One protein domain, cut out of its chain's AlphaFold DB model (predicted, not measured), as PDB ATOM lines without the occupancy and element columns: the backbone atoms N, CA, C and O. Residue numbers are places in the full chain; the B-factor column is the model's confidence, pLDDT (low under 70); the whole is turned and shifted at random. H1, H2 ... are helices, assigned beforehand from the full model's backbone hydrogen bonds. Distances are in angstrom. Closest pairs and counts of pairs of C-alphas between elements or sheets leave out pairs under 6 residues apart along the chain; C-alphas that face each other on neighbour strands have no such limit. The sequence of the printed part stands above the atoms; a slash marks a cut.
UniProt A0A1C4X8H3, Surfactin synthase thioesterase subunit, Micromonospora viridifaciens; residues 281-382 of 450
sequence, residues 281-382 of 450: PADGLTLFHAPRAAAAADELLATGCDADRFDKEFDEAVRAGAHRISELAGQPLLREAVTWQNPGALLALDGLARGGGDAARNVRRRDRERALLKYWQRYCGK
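Overview. This is residues 281 to 382 of the 450 residues of the protein "Surfactin synthase thioesterase subunit" of Micromonospora viridifaciens (UniProt A0A1C4X8H3). A hairpin of H2 and long H3 makes an arm reaching from a head where the end of H3, the hairpin H4 and H5, and H6 pack together. Short H1 packs on the end of H6. The printed part has 102 residues with six named helices, H1 to H6, and no named strand: all helix. It is only just compact, close to loose, with radius of gyration of the C-alphas 15.3 A and spans 48 by 30 by 17 A.

Along the chain. H1, residues 282 to 286, begins at C-alpha 282 (-65.969, 1.257, -55.287). H2 is residues 291 to 303, H3 307 to 330 (34.9 A), H4 332 to 341, H5 343 to 355. H6, 363 to 381 (26.6 A), ends at C-alpha 381 (-66.276, 6.079, -58.542).

Arrangement. H1 touches H6, closest C-alphas Ala 282 and Cys 380, 4.6 A. H3 touches H2 with residues 307 to 317 alone (Ala 293 and Glu 313, 4.8 A), opposite ways at a shallow 26 degrees. H5 touches H6 (Ala 348 and Arg 368, 4.9 A). Every O i to N i+4 pair is within hydrogen-bond range in H2, H3, H4 and H6; H5 has 6 of 9, H1 0 of 1 but 2 of 2 O i to N i+3.

Size, cuts and confidence. The printed part has no cut, no long link, and no printed residue under 70.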
ATOM      1  N   PRO A 281     -64.267   2.768 -51.033       83.94
ATOM      2  CA  PRO A 281     -64.430   1.536 -51.781       83.94
ATOM      3  C   PRO A 281     -65.427   1.732 -52.935       83.94
ATOM      4  O   PRO A 281     -66.403   2.476 -52.820       83.94
ATOM      5  N   ALA A 282     -65.164   1.086 -54.075       84.12
ATOM      6  CA  ALA A 282     -65.969   1.257 -55.287       84.12
ATOM      7  C   ALA A 282     -67.406   0.730 -55.134       84.12
ATOM      8  O   ALA A 282     -68.339   1.292 -55.710       84.12
ATOM      9  N   ASP A 283     -67.599  -0.300 -54.308       86.44
ATOM     10  CA  ASP A 283     -68.917  -0.826 -53.937       86.44
ATOM     11  C   ASP A 283     -69.771   0.194 -53.161       86.44
ATOM     12  O   ASP A 283     -70.993   0.095 -53.148       86.44
ATOM     13  N   GLY A 284     -69.178   1.269 -52.630       89.56
ATOM     14  CA  GLY A 284     -69.916   2.405 -52.087       89.56
ATOM     15  C   GLY A 284     -70.886   3.037 -53.097       89.56
ATOM     16  O   GLY A 284     -71.877   3.647 -52.691       89.56
ATOM     17  N   LEU A 285     -70.677   2.853 -54.406       89.50
ATOM     18  CA  LEU A 285     -71.620   3.284 -55.446       89.50
ATOM     19  C   LEU A 285     -72.980   2.581 -55.358       89.50
ATOM     20  O   LEU A 285     -73.986   3.163 -55.764       89.50
ATOM     21  N   THR A 286     -73.040   1.369 -54.803       91.69
ATOM     22  CA  THR A 286     -74.296   0.620 -54.655       91.69
ATOM     23  C   THR A 286     -75.042   0.979 -53.377       91.69
ATOM     24  O   THR A 286     -76.150   0.501 -53.171       91.69
ATOM     25  N   LEU A 287     -74.477   1.838 -52.521       92.19
ATOM     26  CA  LEU A 287     -75.006   2.099 -51.183       92.19
ATOM     27  C   LEU A 287     -76.446   2.637 -51.168       92.19
ATOM     28  O   LEU A 287     -77.169   2.433 -50.199       92.19
ATOM     29  N   PHE A 288     -76.857   3.319 -52.238       91.50
ATOM     30  CA  PHE A 288     -78.195   3.895 -52.394       91.50
ATOM     31  C   PHE A 288     -79.028   3.180 -53.463       91.50
ATOM     32  O   PHE A 288     -79.963   3.762 -54.011       91.50
ATOM     33  N   HIS A 289     -78.682   1.935 -53.799       92.12
ATOM     34  CA  HIS A 289     -79.515   1.124 -54.677       92.12
ATOM     35  C   HIS A 289     -80.892   0.865 -54.044       92.12
ATOM     36  O   HIS A 289     -81.016   0.665 -52.838       92.12
ATOM     37  N   ALA A 290     -81.936   0.855 -54.866       95.00
ATOM     38  CA  ALA A 290     -83.303   0.604 -54.422       95.00
ATOM     39  C   ALA A 290     -83.969  -0.416 -55.359       95.00
ATOM     40  O   ALA A 290     -84.861  -0.053 -56.123       95.00
ATOM     41  N   PRO A 291     -83.521  -1.688 -55.359       95.44
ATOM     42  CA  PRO A 291     -83.970  -2.678 -56.340       95.44
ATOM     43  C   PRO A 291     -85.479  -2.939 -56.276       95.44
ATOM     44  O   PRO A 291     -86.098  -3.144 -57.312       95.44
ATOM     45  N   ARG A 292     -86.089  -2.875 -55.083       95.31
ATOM     46  CA  ARG A 292     -87.546  -3.018 -54.924       95.31
ATOM     47  C   ARG A 292     -88.314  -1.851 -55.544       95.31
ATOM     48  O   ARG A 292     -89.274  -2.084 -56.271       95.31
ATOM     49  N   ALA A 293     -87.856  -0.618 -55.319       95.69
ATOM     50  CA  ALA A 293     -88.443   0.572 -55.931       95.69
ATOM     51  C   ALA A 293     -88.254   0.579 -57.458       95.69
ATOM     52  O   ALA A 293     -89.174   0.939 -58.180       95.69
ATOM     53  N   ALA A 294     -87.092   0.135 -57.952       95.62
ATOM     54  CA  ALA A 294     -86.833  -0.010 -59.384       95.62
ATOM     55  C   ALA A 294     -87.756  -1.059 -60.028       95.62
ATOM     56  O   ALA A 294     -88.408  -0.759 -61.019       95.62
ATOM     57  N   ALA A 295     -87.891  -2.241 -59.419       95.88
ATOM     58  CA  ALA A 295     -88.800  -3.277 -59.908       95.88
ATOM     59  C   ALA A 295     -90.268  -2.818 -59.899       95.88
ATOM     60  O   ALA A 295     -90.997  -3.083 -60.850       95.88
ATOM     61  N   ALA A 296     -90.696  -2.098 -58.854       95.88
ATOM     62  CA  ALA A 296     -92.034  -1.512 -58.801       95.88
ATOM     63  C   ALA A 296     -92.241  -0.434 -59.882       95.88
ATOM     64  O   ALA A 296     -93.322  -0.353 -60.457       95.88
ATOM     65  N   ALA A 297     -91.211   0.359 -60.199       95.69
ATOM     66  CA  ALA A 297     -91.261   1.333 -61.288       95.69
ATOM     67  C   ALA A 297     -91.377   0.653 -62.662       95.69
ATOM     68  O   ALA A 297     -92.204   1.065 -63.472       95.69
ATOM     69  N   ASP A 298     -90.590  -0.395 -62.915       96.75
ATOM     70  CA  ASP A 298     -90.639  -1.157 -64.167       96.75
ATOM     71  C   ASP A 298     -92.013  -1.822 -64.362       96.75
ATOM     72  O   ASP A 298     -92.575  -1.787 -65.455       96.75
ATOM     73  N   GLU A 299     -92.591  -2.375 -63.292       94.75
ATOM     74  CA  GLU A 299     -93.932  -2.972 -63.303       94.75
ATOM     75  C   GLU A 299     -95.026  -1.928 -63.558       94.75
ATOM     76  O   GLU A 299     -95.902  -2.151 -64.399       94.75
ATOM     77  N   LEU A 300     -94.947  -0.761 -62.910       95.62
ATOM     78  CA  LEU A 300     -95.857   0.359 -63.151       95.62
ATOM     79  C   LEU A 300     -95.761   0.859 -64.600       95.62
ATOM     80  O   LEU A 300     -96.786   1.114 -65.227       95.62
ATOM     81  N   LEU A 301     -94.554   0.968 -65.162       95.75
ATOM     82  CA  LEU A 301     -94.348   1.382 -66.555       95.75
ATOM     83  C   LEU A 301     -94.860   0.342 -67.558       95.75
ATOM     84  O   LEU A 301     -95.387   0.713 -68.607       95.75
ATOM     85  N   ALA A 302     -94.714  -0.948 -67.250       95.06
ATOM     86  CA  ALA A 302     -95.147  -2.035 -68.123       95.06
ATOM     87  C   ALA A 302     -96.668  -2.256 -68.096       95.06
ATOM     88  O   ALA A 302     -97.258  -2.596 -69.121       95.06
ATOM     89  N   THR A 303     -97.299  -2.092 -66.931       93.94
ATOM     90  CA  THR A 303     -98.713  -2.449 -66.716       93.94
ATOM     91  C   THR A 303     -99.642  -1.243 -66.588       93.94
ATOM     92  O   THR A 303    -100.850  -1.379 -66.776       93.94
ATOM     93  N   GLY A 304     -99.108  -0.066 -66.246       90.44
ATOM     94  CA  GLY A 304     -99.890   1.117 -65.881       90.44
ATOM     95  C   GLY A 304    -100.653   0.980 -64.557       90.44
ATOM     96  O   GLY A 304    -101.495   1.824 -64.257       90.44
ATOM     97  N   CYS A 305    -100.404  -0.081 -63.785       83.75
ATOM     98  CA  CYS A 305    -101.117  -0.423 -62.557       83.75
ATOM     99  C   CYS A 305    -100.183  -0.394 -61.333       83.75
ATOM    100  O   CYS A 305     -98.966  -0.447 -61.474       83.75
ATOM    101  N   ASP A 306    -100.772  -0.339 -60.131       85.12
ATOM    102  CA  ASP A 306    -100.073  -0.456 -58.834       85.12
ATOM    103  C   ASP A 306     -99.116   0.710 -58.479       85.12
ATOM    104  O   ASP A 306     -98.014   0.525 -57.957       85.12
ATOM    105  N   ALA A 307     -99.555   1.950 -58.740       92.62
ATOM    106  CA  ALA A 307     -98.815   3.165 -58.372       92.62
ATOM    107  C   ALA A 307     -98.542   3.263 -56.858       92.62
ATOM    108  O   ALA A 307     -97.448   3.655 -56.460       92.62
ATOM    109  N   ASP A 308     -99.487   2.818 -56.022       94.19
ATOM    110  CA  ASP A 308     -99.352   2.822 -54.560       94.19
ATOM    111  C   ASP A 308     -98.172   1.961 -54.083       94.19
ATOM    112  O   ASP A 308     -97.479   2.311 -53.121       94.19
ATOM    113  N   ARG A 309     -97.908   0.831 -54.754       92.44
ATOM    114  CA  ARG A 309     -96.738   0.001 -54.455       92.44
ATOM    115  C   ARG A 309     -95.447   0.711 -54.827       92.44
ATOM    116  O   ARG A 309     -94.510   0.667 -54.030       92.44
ATOM    117  N   PHE A 310     -95.379   1.359 -55.991       95.75
ATOM    118  CA  PHE A 310     -94.207   2.157 -56.356       95.75
ATOM    119  C   PHE A 310     -93.959   3.271 -55.334       95.75
ATOM    120  O   PHE A 310     -92.849   3.355 -54.809       95.75
ATOM    121  N   ASP A 311     -94.984   4.056 -54.996       95.75
ATOM    122  CA  ASP A 311     -94.871   5.157 -54.038       95.75
ATOM    123  C   ASP A 311     -94.387   4.659 -52.672       95.75
ATOM    124  O   ASP A 311     -93.450   5.216 -52.097       95.75
ATOM    125  N   LYS A 312     -94.940   3.541 -52.183       95.50
ATOM    126  CA  LYS A 312     -94.512   2.918 -50.924       95.50
ATOM    127  C   LYS A 312     -93.045   2.483 -50.949       95.50
ATOM    128  O   LYS A 312     -92.300   2.799 -50.021       95.50
ATOM    129  N   GLU A 313     -92.629   1.737 -51.973       96.88
ATOM    130  CA  GLU A 313     -91.251   1.235 -52.090       96.88
ATOM    131  C   GLU A 313     -90.252   2.383 -52.297       96.88
ATOM    132  O   GLU A 313     -89.136   2.354 -51.770       96.88
ATOM    133  N   PHE A 314     -90.654   3.423 -53.032       95.38
ATOM    134  CA  PHE A 314     -89.864   4.631 -53.231       95.38
ATOM    135  C   PHE A 314     -89.693   5.417 -51.927       95.38
ATOM    136  O   PHE A 314     -88.569   5.783 -51.578       95.38
ATOM    137  N   ASP A 315     -90.769   5.628 -51.168       93.69
ATOM    138  CA  ASP A 315     -90.725   6.323 -49.881       93.69
ATOM    139  C   ASP A 315     -89.880   5.573 -48.844       93.69
ATOM    140  O   ASP A 315     -89.114   6.194 -48.096       93.69
ATOM    141  N   GLU A 316     -89.973   4.241 -48.811       94.44
ATOM    142  CA  GLU A 316     -89.134   3.398 -47.955       94.44
ATOM    143  C   GLU A 316     -87.650   3.535 -48.331       94.44
ATOM    144  O   GLU A 316     -86.809   3.779 -47.458       94.44
ATOM    145  N   ALA A 317     -87.325   3.491 -49.628       94.62
ATOM    146  CA  ALA A 317     -85.964   3.690 -50.124       94.62
ATOM    147  C   ALA A 317     -85.418   5.094 -49.809       94.62
ATOM    148  O   ALA A 317     -84.266   5.236 -49.387       94.62
ATOM    149  N   VAL A 318     -86.237   6.141 -49.959       91.88
ATOM    150  CA  VAL A 318     -85.862   7.523 -49.620       91.88
ATOM    151  C   VAL A 318     -85.590   7.660 -48.124       91.88
ATOM    152  O   VAL A 318     -84.604   8.299 -47.747       91.88
ATOM    153  N   ARG A 319     -86.419   7.055 -47.267       90.88
ATOM    154  CA  ARG A 319     -86.236   7.090 -45.808       90.88
ATOM    155  C   ARG A 319     -84.961   6.363 -45.391       90.88
ATOM    156  O   ARG A 319     -84.135   6.947 -44.693       90.88
ATOM    157  N   ALA A 320     -84.752   5.140 -45.878       92.00
ATOM    158  CA  ALA A 320     -83.529   4.379 -45.626       92.00
ATOM    159  C   ALA A 320     -82.278   5.141 -46.104       92.00
ATOM    160  O   ALA A 320     -81.291   5.266 -45.374       92.00
ATOM    161  N   GLY A 321     -82.349   5.741 -47.297       93.50
ATOM    162  CA  GLY A 321     -81.296   6.598 -47.836       93.50
ATOM    163  C   GLY A 321     -81.016   7.821 -46.959       93.50
ATOM    164  O   GLY A 321     -79.853   8.158 -46.744       93.50
ATOM    165  N   ALA A 322     -82.044   8.461 -46.398       91.50
ATOM    166  CA  ALA A 322     -81.884   9.616 -45.514       91.50
ATOM    167  C   ALA A 322     -81.121   9.269 -44.224       91.50
ATOM    168  O   ALA A 322     -80.220  10.022 -43.843       91.50
ATOM    169  N   HIS A 323     -81.413   8.123 -43.592       92.25
ATOM    170  CA  HIS A 323     -80.628   7.631 -42.451       92.25
ATOM    171  C   HIS A 323     -79.169   7.413 -42.840       92.25
ATOM    172  O   HIS A 323     -78.266   7.928 -42.177       92.25
ATOM    173  N   ARG A 324     -78.931   6.739 -43.970       94.31
ATOM    174  CA  ARG A 324     -77.570   6.448 -44.420       94.31
ATOM    175  C   ARG A 324     -76.780   7.706 -44.783       94.31
ATOM    176  O   ARG A 324     -75.596   7.795 -44.474       94.31
ATOM    177  N   ILE A 325     -77.422   8.705 -45.391       95.19
ATOM    178  CA  ILE A 325     -76.813  10.014 -45.670       95.19
ATOM    179  C   ILE A 325     -76.403  10.711 -44.370       95.19
ATOM    180  O   ILE A 325     -75.303  11.262 -44.304       95.19
ATOM    181  N   SER A 326     -77.254  10.695 -43.341       93.69
ATOM    182  CA  SER A 326     -76.928  11.297 -42.045       93.69
ATOM    183  C   SER A 326     -75.755  10.594 -41.356       93.69
ATOM    184  O   SER A 326     -74.887  11.277 -40.817       93.69
ATOM    185  N   GLU A 327     -75.672   9.263 -41.434       94.31
ATOM    186  CA  GLU A 327     -74.511   8.502 -40.949       94.31
ATOM    187  C   GLU A 327     -73.231   8.876 -41.706       94.31
ATOM    188  O   GLU A 327     -72.221   9.221 -41.089       94.31
ATOM    189  N   LEU A 328     -73.273   8.859 -43.045       94.75
ATOM    190  CA  LEU A 328     -72.138   9.241 -43.891       94.75
ATOM    191  C   LEU A 328     -71.661  10.663 -43.591       94.75
ATOM    192  O   LEU A 328     -70.459  10.900 -43.504       94.75
ATOM    193  N   ALA A 329     -72.584  11.608 -43.394       96.00
ATOM    194  CA  ALA A 329     -72.263  13.005 -43.101       96.00
ATOM    195  C   ALA A 329     -71.440  13.185 -41.811       96.00
ATOM    196  O   ALA A 329     -70.729  14.187 -41.667       96.00
ATOM    197  N   GLY A 330     -71.531  12.221 -40.887       94.31
ATOM    198  CA  GLY A 330     -70.749  12.156 -39.656       94.31
ATOM    199  C   GLY A 330     -69.426  11.395 -39.776       94.31
ATOM    200  O   GLY A 330     -68.608  11.476 -38.861       94.31
ATOM    201  N   GLN A 331     -69.169  10.674 -40.873       93.69
ATOM    202  CA  GLN A 331     -67.976   9.834 -40.981       93.69
ATOM    203  C   GLN A 331     -66.689  10.670 -41.051       93.69
ATOM    204  O   GLN A 331     -66.560  11.505 -41.955       93.69
ATOM    205  N   PRO A 332     -65.694  10.413 -40.176       91.44
ATOM    206  CA  PRO A 332     -64.457  11.193 -40.135       91.44
ATOM    207  C   PRO A 332     -63.733  11.255 -41.482       91.44
ATOM    208  O   PRO A 332     -63.351  12.336 -41.919       91.44
ATOM    209  N   LEU A 333     -63.616  10.119 -42.179       86.75
ATOM    210  CA  LEU A 333     -62.891  10.037 -43.448       86.75
ATOM    211  C   LEU A 333     -63.570  10.841 -44.567       86.75
ATOM    212  O   LEU A 333     -62.892  11.540 -45.316       86.75
ATOM    213  N   LEU A 334     -64.905  10.782 -44.670       90.38
ATOM    214  CA  LEU A 334     -65.656  11.555 -45.665       90.38
ATOM    215  C   LEU A 334     -65.547  13.053 -45.394       90.38
ATOM    216  O   LEU A 334     -65.310  13.836 -46.311       90.38
ATOM    217  N   ARG A 335     -65.695  13.451 -44.129       92.38
ATOM    218  CA  ARG A 335     -65.562  14.850 -43.720       92.38
ATOM    219  C   ARG A 335     -64.167  15.371 -44.022       92.38
ATOM    220  O   ARG A 335     -64.041  16.455 -44.579       92.38
ATOM    221  N   GLU A 336     -63.137  14.589 -43.723       87.31
ATOM    222  CA  GLU A 336     -61.757  14.930 -44.047       87.31
ATOM    223  C   GLU A 336     -61.571  15.143 -45.560       87.31
ATOM    224  O   GLU A 336     -61.087  16.196 -45.974       87.31
ATOM    225  N   ALA A 337     -62.032  14.201 -46.387       85.94
ATOM    226  CA  ALA A 337     -61.936  14.295 -47.844       85.94
ATOM    227  C   ALA A 337     -62.643  15.546 -48.402       85.94
ATOM    228  O   ALA A 337     -62.072  16.283 -49.210       85.94
ATOM    229  N   VAL A 338     -63.863  15.824 -47.925       88.75
ATOM    230  CA  VAL A 338     -64.637  17.009 -48.330       88.75
ATOM    231  C   VAL A 338     -63.953  18.294 -47.873       88.75
ATOM    232  O   VAL A 338     -63.912  19.246 -48.643       88.75
ATOM    233  N   THR A 339     -63.378  18.319 -46.668       86.88
ATOM    234  CA  THR A 339     -62.669  19.491 -46.126       86.88
ATOM    235  C   THR A 339     -61.547  19.937 -47.056       86.88
ATOM    236  O   THR A 339     -61.459  21.113 -47.393       86.88
ATOM    237  N   TRP A 340     -60.717  18.990 -47.498       80.44
ATOM    238  CA  TRP A 340     -59.570  19.283 -48.357       80.44
ATOM    239  C   TRP A 340     -59.962  19.673 -49.777       80.44
ATOM    240  O   TRP A 340     -59.256  20.453 -50.409       80.44
ATOM    241  N   GLN A 341     -61.073  19.148 -50.291       81.31
ATOM    242  CA  GLN A 341     -61.528  19.482 -51.638       81.31
ATOM    243  C   GLN A 341     -62.347  20.780 -51.681       81.31
ATOM    244  O   GLN A 341     -62.246  21.547 -52.635       81.31
ATOM    245  N   ASN A 342     -63.211  20.998 -50.691       85.56
ATOM    246  CA  ASN A 342     -64.105  22.144 -50.603       85.56
ATOM    247  C   ASN A 342     -64.593  22.332 -49.150       85.56
ATOM    248  O   ASN A 342     -65.629  21.770 -48.771       85.56
ATOM    249  N   PRO A 343     -63.920  23.167 -48.342       84.38
ATOM    250  CA  PRO A 343     -64.291  23.362 -46.942       84.38
ATOM    251  C   PRO A 343     -65.703  23.947 -46.785       84.38
ATOM    252  O   PRO A 343     -66.414  23.600 -45.844       84.38
ATOM    253  N   GLY A 344     -66.177  24.753 -47.742       85.62
ATOM    254  CA  GLY A 344     -67.544  25.287 -47.735       85.62
ATOM    255  C   GLY A 344     -68.626  24.204 -47.832       85.62
ATOM    256  O   GLY A 344     -69.734  24.383 -47.319       85.62
ATOM    257  N   ALA A 345     -68.316  23.048 -48.426       88.62
ATOM    258  CA  ALA A 345     -69.248  21.927 -48.519       88.62
ATOM    259  C   ALA A 345     -69.484  21.220 -47.170       88.62
ATOM    260  O   ALA A 345     -70.508  20.547 -47.015       88.62
ATOM    261  N   LEU A 346     -68.620  21.421 -46.165       89.50
ATOM    262  CA  LEU A 346     -68.830  20.880 -44.817       89.50
ATOM    263  C   LEU A 346     -70.119  21.383 -44.171       89.50
ATOM    264  O   LEU A 346     -70.782  20.623 -43.472       89.50
ATOM    265  N   LEU A 347     -70.546  22.613 -44.475       89.88
ATOM    266  CA  LEU A 347     -71.799  23.174 -43.958       89.88
ATOM    267  C   LEU A 347     -73.023  22.322 -44.334       89.88
ATOM    268  O   LEU A 347     -74.024  22.292 -43.607       89.88
ATOM    269  N   ALA A 348     -72.966  21.633 -45.480       91.31
ATOM    270  CA  ALA A 348     -74.004  20.698 -45.886       91.31
ATOM    271  C   ALA A 348     -73.966  19.421 -45.037       91.31
ATOM    272  O   ALA A 348     -75.013  19.009 -44.533       91.31
ATOM    273  N   LEU A 349     -72.775  18.851 -44.826       94.94
ATOM    274  CA  LEU A 349     -72.566  17.664 -43.990       94.94
ATOM    275  C   LEU A 349     -72.968  17.938 -42.532       94.94
ATOM    276  O   LEU A 349     -73.709  17.154 -41.950       94.94
ATOM    277  N   ASP A 350     -72.603  19.088 -41.968       93.12
ATOM    278  CA  ASP A 350     -72.989  19.495 -40.608       93.12
ATOM    279  C   ASP A 350     -74.499  19.649 -40.444       93.12
ATOM    280  O   ASP A 350     -75.062  19.382 -39.382       93.12
ATOM    281  N   GLY A 351     -75.171  20.120 -41.495       91.12
ATOM    282  CA  GLY A 351     -76.624  20.199 -41.525       91.12
ATOM    283  C   GLY A 351     -77.289  18.822 -41.506       91.12
ATOM    284  O   GLY A 351     -78.313  18.664 -40.849       91.12
ATOM    285  N   LEU A 352     -76.717  17.845 -42.214       94.25
ATOM    286  CA  LEU A 352     -77.237  16.477 -42.310       94.25
ATOM    287  C   LEU A 352     -76.942  15.646 -41.056       94.25
ATOM    288  O   LEU A 352     -77.823  14.927 -40.585       94.25
ATOM    289  N   ALA A 353     -75.736  15.781 -40.500       93.44
ATOM    290  CA  ALA A 353     -75.320  15.094 -39.283       93.44
ATOM    291  C   ALA A 353     -76.133  15.566 -38.067       93.44
ATOM    292  O   ALA A 353     -76.605  14.744 -37.291       93.44
ATOM    293  N   ARG A 354     -76.374  16.882 -37.934       91.50
ATOM    294  CA  ARG A 354     -77.205  17.430 -36.843       91.50
ATOM    295  C   ARG A 354     -78.684  17.076 -36.960       91.50
ATOM    296  O   ARG A 354     -79.344  16.928 -35.942       91.50
ATOM    297  N   GLY A 355     -79.215  17.013 -38.181       87.19
ATOM    298  CA  GLY A 355     -80.634  16.735 -38.404       87.19
ATOM    299  C   GLY A 355     -81.024  15.276 -38.159       87.19
ATOM    300  O   GLY A 355     -82.161  15.015 -37.788       87.19
ATOM    301  N   GLY A 356     -80.104  14.330 -38.369       89.12
ATOM    302  CA  GLY A 356     -80.404  12.897 -38.296       89.12
ATOM    303  C   GLY A 356     -81.309  12.403 -39.436       89.12
ATOM    304  O   GLY A 356     -81.823  13.188 -40.241       89.12
ATOM    305  N   GLY A 357     -81.496  11.084 -39.528       87.00
ATOM    306  CA  GLY A 357     -82.250  10.449 -40.619       87.00
ATOM    307  C   GLY A 357     -83.728  10.848 -40.674       87.00
ATOM    308  O   GLY A 357     -84.252  11.060 -41.763       87.00
ATOM    309  N   ASP A 358     -84.346  11.075 -39.513       88.31
ATOM    310  CA  ASP A 358     -85.790  11.324 -39.385       88.31
ATOM    311  C   ASP A 358     -86.218  12.788 -39.569       88.31
ATOM    312  O   ASP A 358     -87.412  13.084 -39.635       88.31
ATOM    313  N   ALA A 359     -85.286  13.747 -39.631       88.94
ATOM    314  CA  ALA A 359     -85.689  15.151 -39.732       88.94
ATOM    315  C   ALA A 359     -86.407  15.475 -41.056       88.94
ATOM    316  O   ALA A 359     -86.054  14.978 -42.127       88.94
ATOM    317  N   ALA A 360     -87.369  16.400 -40.983       88.88
ATOM    318  CA  ALA A 360     -88.244  16.759 -42.095       88.88
ATOM    319  C   ALA A 360     -87.487  17.112 -43.390       88.88
ATOM    320  O   ALA A 360     -86.542  17.913 -43.413       88.88
ATOM    321  N   ARG A 361     -87.949  16.538 -44.505       89.19
ATOM    322  CA  ARG A 361     -87.303  16.645 -45.816       89.19
ATOM    323  C   ARG A 361     -87.800  17.843 -46.624       89.19
ATOM    324  O   ARG A 361     -88.596  17.717 -47.547       89.19
ATOM    325  N   ASN A 362     -87.296  19.028 -46.285       91.25
ATOM    326  CA  ASN A 362     -87.557  20.269 -47.026       91.25
ATOM    327  C   ASN A 362     -86.556  20.504 -48.181       91.25
ATOM    328  O   ASN A 362     -85.599  19.750 -48.362       91.25
ATOM    329  N   VAL A 363     -86.758  21.575 -48.963       91.12
ATOM    330  CA  VAL A 363     -85.875  21.977 -50.083       91.12
ATOM    331  C   VAL A 363     -84.404  22.015 -49.655       91.12
ATOM    332  O   VAL A 363     -83.575  21.330 -50.246       91.12
ATOM    333  N   ARG A 364     -84.099  22.715 -48.557       89.12
ATOM    334  CA  ARG A 364     -82.729  22.880 -48.054       89.12
ATOM    335  C   ARG A 364     -82.076  21.552 -47.672       89.12
ATOM    336  O   ARG A 364     -80.884  21.368 -47.908       89.12
ATOM    337  N   ARG A 365     -82.826  20.625 -47.067       91.12
ATOM    338  CA  ARG A 365     -82.323  19.281 -46.754       91.12
ATOM    339  C   ARG A 365     -82.011  18.507 -48.034       91.12
ATOM    340  O   ARG A 365     -80.918  17.959 -48.133       91.12
ATOM    341  N   ARG A 366     -82.903  18.537 -49.031       92.69
ATOM    342  CA  ARG A 366     -82.682  17.880 -50.333       92.69
ATOM    343  C   ARG A 366     -81.432  18.399 -51.048       92.69
ATOM    344  O   ARG A 366     -80.702  17.610 -51.642       92.69
ATOM    345  N   ASP A 367     -81.150  19.697 -50.960       91.25
ATOM    346  CA  ASP A 367     -79.940  20.279 -51.556       91.25
ATOM    347  C   ASP A 367     -78.664  19.768 -50.878       91.25
ATOM    348  O   ASP A 367     -77.690  19.426 -51.552       91.25
ATOM    349  N   ARG A 368     -78.684  19.643 -49.545       94.25
ATOM    350  CA  ARG A 368     -77.571  19.067 -48.778       94.25
ATOM    351  C   ARG A 368     -77.377  17.583 -49.079       94.25
ATOM    352  O   ARG A 368     -76.246  17.169 -49.312       94.25
ATOM    353  N   GLU A 369     -78.461  16.804 -49.119       93.88
ATOM    354  CA  GLU A 369     -78.443  15.384 -49.514       93.88
ATOM    355  C   GLU A 369     -77.795  15.226 -50.894       93.88
ATOM    356  O   GLU A 369     -76.858  14.448 -51.065       93.88
ATOM    357  N   ARG A 370     -78.221  16.037 -51.872       92.88
ATOM    358  CA  ARG A 370     -77.667  16.027 -53.231       92.88
ATOM    359  C   ARG A 370     -76.188  16.413 -53.260       92.88
ATOM    360  O   ARG A 370     -75.434  15.840 -54.042       92.88
ATOM    361  N   ALA A 371     -75.765  17.374 -52.438       92.31
ATOM    362  CA  ALA A 371     -74.358  17.745 -52.320       92.31
ATOM    363  C   ALA A 371     -73.517  16.571 -51.795       92.31
ATOM    364  O   ALA A 371     -72.526  16.216 -52.431       92.31
ATOM    365  N   LEU A 372     -73.943  15.924 -50.703       94.06
ATOM    366  CA  LEU A 372     -73.245  14.761 -50.150       94.06
ATOM    367  C   LEU A 372     -73.177  13.617 -51.163       94.06
ATOM    368  O   LEU A 372     -72.098  13.080 -51.388       94.06
ATOM    369  N   LEU A 373     -74.293  13.282 -51.820       92.69
ATOM    370  CA  LEU A 373     -74.343  12.210 -52.819       92.69
ATOM    371  C   LEU A 373     -73.380  12.458 -53.986       92.69
ATOM    372  O   LEU A 373     -72.711  11.528 -54.428       92.69
ATOM    373  N   LYS A 374     -73.249  13.710 -54.449       90.38
ATOM    374  CA  LYS A 374     -72.266  14.074 -55.483       90.38
ATOM    375  C   LYS A 374     -70.832  13.794 -55.026       90.38
ATOM    376  O   LYS A 374     -70.059  13.250 -55.808       90.38
ATOM    377  N   TYR A 375     -70.469  14.142 -53.789       90.81
ATOM    378  CA  TYR A 375     -69.138  13.834 -53.252       90.81
ATOM    379  C   TYR A 375     -68.943  12.332 -53.045       90.81
ATOM    380  O   TYR A 375     -67.926  11.794 -53.468       90.81
ATOM    381  N   TRP A 376     -69.934  11.639 -52.486       91.75
ATOM    382  CA  TRP A 376     -69.883  10.194 -52.277       91.75
ATOM    383  C   TRP A 376     -69.668   9.428 -53.589       91.75
ATOM    384  O   TRP A 376     -68.760   8.603 -53.676       91.75
ATOM    385  N   GLN A 377     -70.435   9.758 -54.636       89.88
ATOM    386  CA  GLN A 377     -70.264   9.174 -55.969       89.88
ATOM    387  C   GLN A 377     -68.896   9.497 -56.570       89.88
ATOM    388  O   GLN A 377     -68.250   8.611 -57.128       89.88
ATOM    389  N   ARG A 378     -68.429  10.747 -56.449       87.19
ATOM    390  CA  ARG A 378     -67.097  11.144 -56.932       87.19
ATOM    391  C   ARG A 378     -65.994  10.359 -56.245       87.19
ATOM    392  O   ARG A 378     -65.069   9.922 -56.923       87.19
ATOM    393  N   TYR A 379     -66.099  10.168 -54.933       87.38
ATOM    394  CA  TYR A 379     -65.105   9.426 -54.182       87.38
ATOM    395  C   TYR A 379     -65.145   7.938 -54.519       87.38
ATOM    396  O   TYR A 379     -64.128   7.413 -54.957       87.38
ATOM    397  N   CYS A 380     -66.293   7.269 -54.426       87.81
ATOM    398  CA  CYS A 380     -66.373   5.826 -54.690       87.81
ATOM    399  C   CYS A 380     -66.082   5.473 -56.159       87.81
ATOM    400  O   CYS A 380     -65.440   4.466 -56.433       87.81
ATOM    401  N   GLY A 381     -66.504   6.310 -57.111       83.50
ATOM    402  CA  GLY A 381     -66.276   6.079 -58.542       83.50
ATOM    403  C   GLY A 381     -64.961   6.635 -59.083       83.50
ATOM    404  O   GLY A 381     -64.644   6.396 -60.243       83.50
ATOM    405  N   LYS A 382     -64.204   7.400 -58.280       73.19
ATOM    406  CA  LYS A 382     -63.016   8.149 -58.720       73.19
ATOM    407  C   LYS A 382     -63.271   8.938 -60.022       73.19
ATOM    408  O   LYS A 382     -62.458   8.956 -60.942       73.19
TER     409      LYS A 382